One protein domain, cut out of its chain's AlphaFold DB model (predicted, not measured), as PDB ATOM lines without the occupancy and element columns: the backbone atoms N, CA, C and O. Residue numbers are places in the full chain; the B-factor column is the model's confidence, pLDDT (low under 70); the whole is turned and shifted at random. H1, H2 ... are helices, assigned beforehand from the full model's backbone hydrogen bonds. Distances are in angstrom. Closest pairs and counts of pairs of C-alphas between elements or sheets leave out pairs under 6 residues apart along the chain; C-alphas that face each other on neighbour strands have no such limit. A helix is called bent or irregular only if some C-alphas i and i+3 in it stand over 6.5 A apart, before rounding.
ATOM      1  N   SER A 162     295.528 287.622 221.499       97.00
ATOM      2  CA  SER A 162     296.768 288.389 221.397       97.00
ATOM      3  C   SER A 162     296.478 289.901 221.367       97.00
ATOM      4  O   SER A 162     295.419 290.318 220.888       97.00
ATOM      5  N   PRO A 163     297.399 290.753 221.857       96.44
ATOM      6  CA  PRO A 163     297.188 292.203 221.871       96.44
ATOM      7  C   PRO A 163     296.959 292.776 220.463       96.44
ATOM      8  O   PRO A 163     296.062 293.590 220.279       96.44
ATOM      9  N   ALA A 164     297.667 292.266 219.447       95.88
ATOM     10  CA  ALA A 164     297.454 292.664 218.054       95.88
ATOM     11  C   ALA A 164     296.049 292.291 217.539       95.88
ATOM     12  O   ALA A 164     295.419 293.077 216.833       95.88
ATOM     13  N   ALA A 165     295.527 291.118 217.918       94.25
ATOM     14  CA  ALA A 165     294.168 290.715 217.562       94.25
ATOM     15  C   ALA A 165     293.110 291.576 218.273       94.25
ATOM     16  O   ALA A 165     292.112 291.939 217.655       94.25
ATOM     17  N   LYS A 166     293.342 291.962 219.536       92.06
ATOM     18  CA  LYS A 166     292.471 292.896 220.273       92.06
ATOM     19  C   LYS A 166     292.414 294.266 219.602       92.06
ATOM     20  O   LYS A 166     291.331 294.799 219.395       92.06
ATOM     21  N   GLU A 167     293.560 294.815 219.206       94.69
ATOM     22  CA  GLU A 167     293.608 296.090 218.480       94.69
ATOM     23  C   GLU A 167     292.894 296.019 217.127       94.69
ATOM     24  O   GLU A 167     292.171 296.946 216.758       94.69
ATOM     25  N   ALA A 168     293.079 294.921 216.386       94.25
ATOM     26  CA  ALA A 168     292.375 294.701 215.129       94.25
ATOM     27  C   ALA A 168     290.855 294.627 215.345       94.25
ATOM     28  O   ALA A 168     290.107 295.271 214.609       94.25
ATOM     29  N   PHE A 169     290.409 293.916 216.383       86.62
ATOM     30  CA  PHE A 169     289.000 293.813 216.761       86.62
ATOM     31  C   PHE A 169     288.391 295.177 217.125       86.62
ATOM     32  O   PHE A 169     287.315 295.519 216.638       86.62
ATOM     33  N   GLU A 170     289.087 296.005 217.910       88.94
ATOM     34  CA  GLU A 170     288.606 297.348 218.262       88.94
ATOM     35  C   GLU A 170     288.540 298.288 217.047       88.94
ATOM     36  O   GLU A 170     287.543 298.986 216.852       88.94
ATOM     37  N   LYS A 171     289.553 298.278 216.168       91.50
ATOM     38  CA  LYS A 171     289.518 299.053 214.909       91.50
ATOM     39  C   LYS A 171     288.358 298.622 214.023       91.50
ATOM     40  O   LYS A 171     287.653 299.448 213.446       91.50
ATOM     41  N   TRP A 172     288.142 297.319 213.933       85.12
ATOM     42  CA  TRP A 172     287.046 296.754 213.175       85.12
ATOM     43  C   TRP A 172     285.675 297.176 213.731       85.12
ATOM     44  O   TRP A 172     284.812 297.631 212.974       85.12
ATOM     45  N   LYS A 173     285.508 297.152 215.057       83.75
ATOM     46  CA  LYS A 173     284.323 297.676 215.753       83.75
ATOM     47  C   LYS A 173     284.081 299.157 215.447       83.75
ATOM     48  O   LYS A 173     282.940 299.553 215.198       83.75
ATOM     49  N   GLN A 174     285.136 299.974 215.406       86.56
ATOM     50  CA  GLN A 174     285.042 301.392 215.042       86.56
ATOM     51  C   GLN A 174     284.572 301.593 213.599       86.56
ATOM     52  O   GLN A 174     283.641 302.365 213.375       86.56
ATOM     53  N   ILE A 175     285.149 300.873 212.631       86.44
ATOM     54  CA  ILE A 175     284.729 300.939 211.219       86.44
ATOM     55  C   ILE A 175     283.250 300.565 211.089       86.44
ATOM     56  O   ILE A 175     282.486 301.240 210.402       86.44
ATOM     57  N   ARG A 176     282.810 299.532 211.815       78.25
ATOM     58  CA  ARG A 176     281.404 299.118 211.832       78.25
ATOM     59  C   ARG A 176     280.469 300.166 212.413       78.25
ATOM     60  O   ARG A 176     279.379 300.376 211.882       78.25
ATOM     61  N   MET A 177     280.879 300.840 213.481       77.88
ATOM     62  CA  MET A 177     280.116 301.958 214.028       77.88
ATOM     63  C   MET A 177     280.073 303.139 213.046       77.88
ATOM     64  O   MET A 177     279.014 303.734 212.864       77.88
ATOM     65  N   GLN A 178     281.182 303.455 212.375       83.88
ATOM     66  CA  GLN A 178     281.247 304.522 211.374       83.88
ATOM     67  C   GLN A 178     280.340 304.246 210.176       83.88
ATOM     68  O   GLN A 178     279.600 305.132 209.766       83.88
ATOM     69  N   GLU A 179     280.339 303.018 209.659       81.94
ATOM     70  CA  GLU A 179     279.443 302.593 208.582       81.94
ATOM     71  C   GLU A 179     277.973 302.748 208.991       81.94
ATOM     72  O   GLU A 179     277.184 303.341 208.257       81.94
ATOM     73  N   LYS A 180     277.604 302.294 210.199       77.25
ATOM     74  CA  LYS A 180     276.251 302.485 210.744       77.25
ATOM     75  C   LYS A 180     275.890 303.966 210.859       77.25
ATOM     76  O   LYS A 180     274.794 304.352 210.465       77.25
ATOM     77  N   ASN A 181     276.799 304.791 211.376       81.69
ATOM     78  CA  ASN A 181     276.579 306.228 211.534       81.69
ATOM     79  C   ASN A 181     276.446 306.935 210.185       81.69
ATOM     80  O   ASN A 181     275.575 307.784 210.035       81.69
ATOM     81  N   TYR A 182     277.263 306.555 209.202       85.00
ATOM     82  CA  TYR A 182     277.173 307.053 207.835       85.00
ATOM     83  C   TYR A 182     275.803 306.722 207.248       85.00
ATOM     84  O   TYR A 182     275.061 307.622 206.874       85.00
ATOM     85  N   LEU A 183     275.400 305.449 207.281       78.62
ATOM     86  CA  LEU A 183     274.086 305.026 206.797       78.62
ATOM     87  C   LEU A 183     272.934 305.689 207.565       78.62
ATOM     88  O   LEU A 183     271.910 305.997 206.970       78.62
ATOM     89  N   ALA A 184     273.067 305.933 208.867       78.38
ATOM     90  CA  ALA A 184     272.049 306.640 209.642       78.38
ATOM     91  C   ALA A 184     271.970 308.138 209.295       78.38
ATOM     92  O   ALA A 184     270.892 308.719 209.391       78.38
ATOM     93  N   ALA A 185     273.090 308.748 208.896       86.56
ATOM     94  CA  ALA A 185     273.164 310.145 208.483       86.56
ATOM     95  C   ALA A 185     272.641 310.382 207.057       86.56
ATOM     96  O   ALA A 185     272.295 311.514 206.721       86.56
ATOM     97  N   LEU A 186     272.572 309.341 206.217       85.44
ATOM     98  CA  LEU A 186     272.034 309.472 204.867       85.44
ATOM     99  C   LEU A 186     270.525 309.799 204.892       85.44
ATOM    100  O   LEU A 186     269.758 309.119 205.590       85.44
ATOM    101  N   PRO A 187     270.075 310.761 204.062       90.31
ATOM    102  CA  PRO A 187     268.663 310.972 203.768       90.31
ATOM    103  C   PRO A 187     267.969 309.669 203.365       90.31
ATOM    104  O   PRO A 187     268.580 308.746 202.811       90.31
ATOM    105  N   LYS A 188     266.679 309.563 203.682       85.44
ATOM    106  CA  LYS A 188     265.914 308.334 203.448       85.44
ATOM    107  C   LYS A 188     265.810 308.022 201.951       85.44
ATOM    108  O   LYS A 188     265.942 306.866 201.570       85.44
ATOM    109  N   GLU A 189     265.692 309.061 201.137       89.00
ATOM    110  CA  GLU A 189     265.584 309.021 199.681       89.00
ATOM    111  C   GLU A 189     266.803 308.313 199.072       89.00
ATOM    112  O   GLU A 189     266.664 307.313 198.370       89.00
ATOM    113  N   ILE A 190     268.010 308.736 199.462       88.00
ATOM    114  CA  ILE A 190     269.270 308.151 198.974       88.00
ATOM    115  C   ILE A 190     269.408 306.692 199.428       88.00
ATOM    116  O   ILE A 190     269.881 305.837 198.679       88.00
ATOM    117  N   ARG A 191     268.984 306.363 200.654       83.75
ATOM    118  CA  ARG A 191     269.019 304.973 201.140       83.75
ATOM    119  C   ARG A 191     268.094 304.051 200.356       83.75
ATOM    120  O   ARG A 191     268.440 302.885 200.159       83.75
ATOM    121  N   ASP A 192     266.933 304.545 199.949       82.19
ATOM    122  CA  ASP A 192     265.960 303.776 199.179       82.19
ATOM    123  C   ASP A 192     266.413 303.614 197.710       82.19
ATOM    124  O   ASP A 192     266.302 302.517 197.153       82.19
ATOM    125  N   GLU A 193     267.058 304.627 197.119       87.25
ATOM    126  CA  GLU A 193     267.734 304.511 195.813       87.25
ATOM    127  C   GLU A 193     268.869 303.477 195.843       87.25
ATOM    128  O   GLU A 193     268.909 302.560 195.018       87.25
ATOM    129  N   LEU A 194     269.751 303.553 196.848       83.25
ATOM    130  CA  LEU A 194     270.817 302.568 197.047       83.25
ATOM    131  C   LEU A 194     270.241 301.158 197.224       83.25
ATOM    132  O   LEU A 194     270.754 300.206 196.638       83.25
ATOM    133  N   ARG A 195     269.144 301.004 197.977       76.06
ATOM    134  CA  ARG A 195     268.464 299.708 198.141       76.06
ATOM    135  C   ARG A 195     267.998 299.136 196.800       76.06
ATOM    136  O   ARG A 195     268.114 297.929 196.591       76.06
ATOM    137  N   THR A 196     267.514 299.992 195.906       83.44
ATOM    138  CA  THR A 196     267.051 299.605 194.567       83.44
ATOM    139  C   THR A 196     268.207 299.097 193.700       83.44
ATOM    140  O   THR A 196     268.049 298.098 192.998       83.44
ATOM    141  N   LEU A 197     269.396 299.707 193.805       78.38
ATOM    142  CA  LEU A 197     270.593 299.273 193.069       78.38
ATOM    143  C   LEU A 197     271.093 297.884 193.485       78.38
ATOM    144  O   LEU A 197     271.528 297.109 192.636       78.38
ATOM    145  N   TYR A 198     271.006 297.534 194.770       66.69
ATOM    146  CA  TYR A 198     271.486 296.240 195.277       66.69
ATOM    147  C   TYR A 198     270.547 295.057 194.988       66.69
ATOM    148  O   TYR A 198     270.716 293.981 195.563       66.69
ATOM    149  N   GLY A 199     269.560 295.215 194.100       51.88
ATOM    150  CA  GLY A 199     268.719 294.104 193.650       51.88
ATOM    151  C   GLY A 199     267.816 293.527 194.741       51.88
ATOM    152  O   GLY A 199     267.246 292.451 194.554       51.88
ATOM    153  N   PHE A 200     267.619 294.252 195.850       52.53
ATOM    154  CA  PHE A 200     266.499 294.032 196.765       52.53
ATOM    155  C   PHE A 200     265.223 294.515 196.072       52.53
ATOM    156  O   PHE A 200     264.626 295.528 196.425       52.53
ATOM    157  N   SER A 201     264.854 293.806 195.004       41.22
ATOM    158  CA  SER A 201     263.656 294.057 194.226       41.22
ATOM    159  C   SER A 201     262.467 293.964 195.168       41.22
ATOM    160  O   SER A 201     262.176 292.908 195.739       41.22
ATOM    161  N   GLN A 202     261.797 295.098 195.338       49.75
ATOM    162  CA  GLN A 202     260.449 295.146 195.862       49.75
ATOM    163  C   GLN A 202     259.576 294.314 194.918       49.75
ATOM    164  O   GLN A 202     259.055 294.798 193.916       49.75
TER     165      GLN A 202
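What this domain is: This is residues 162 to 202 of the 272 residues of an uncharacterized protein of Heterorhabditis bacteriophora (UniProt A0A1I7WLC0). One long helix, H1, makes the length of this model, and a shorter helix, H2, turns off from its far end at a corner; the two make an L with one arm of 23 residues, H1, and one of 10 residues, H2. The middle of the L is empty, and after H2 a short tail, residues 198 to 202, ends the printed part. The printed part has 41 residues with two named helices, H1 then H2, and no named strand; its class is all helix. It is extended, with a radius of gyration of the C-alphas of 15.1 A, and its C-alphas span 45 by 20 by 10 A.

How they stand to each other: Start at Pro 163, where H1, residues 163 to 185, begins, and go along it to Ala 185. A tight link of 2 residues, Leu 186 and Pro 187, then takes you to H2, residues 188 to 197. H1 and H2 are close but not clearly touching, with 1 pair of C-alphas within 8 A: look at Leu 183 and Arg 191, whose C-alphas are the closest of the two helices at 7.6 A. Their lines are only just about perpendicular, at 70.0 degrees. Their centres are 23.3 A apart. In the backbones of H1 and H2, every O i to N i+4 pair is within hydrogen-bond range.

Where its parts are: Find C-alpha 163 at (297.188, 292.203, 221.871); from there H1 runs 32.8 A to C-alpha 185 at (273.164, 310.145, 208.483). H2 begins at C-alpha 188 and runs 14.6 A to C-alpha 197 at (270.593, 299.273, 193.069). Neither helix is bent.

The domain as a whole: The two C-alphas farthest apart are those of Pro 163 and Gln 202, at 45.1 A. Residues 162 to 182 stand free, of which 163 to 182 belong to H1. The printed part has no cut, and its one link between named elements is tight. The mean pLDDT of the printed part is 81.9; look for the values under 70 at residues 198 to 202.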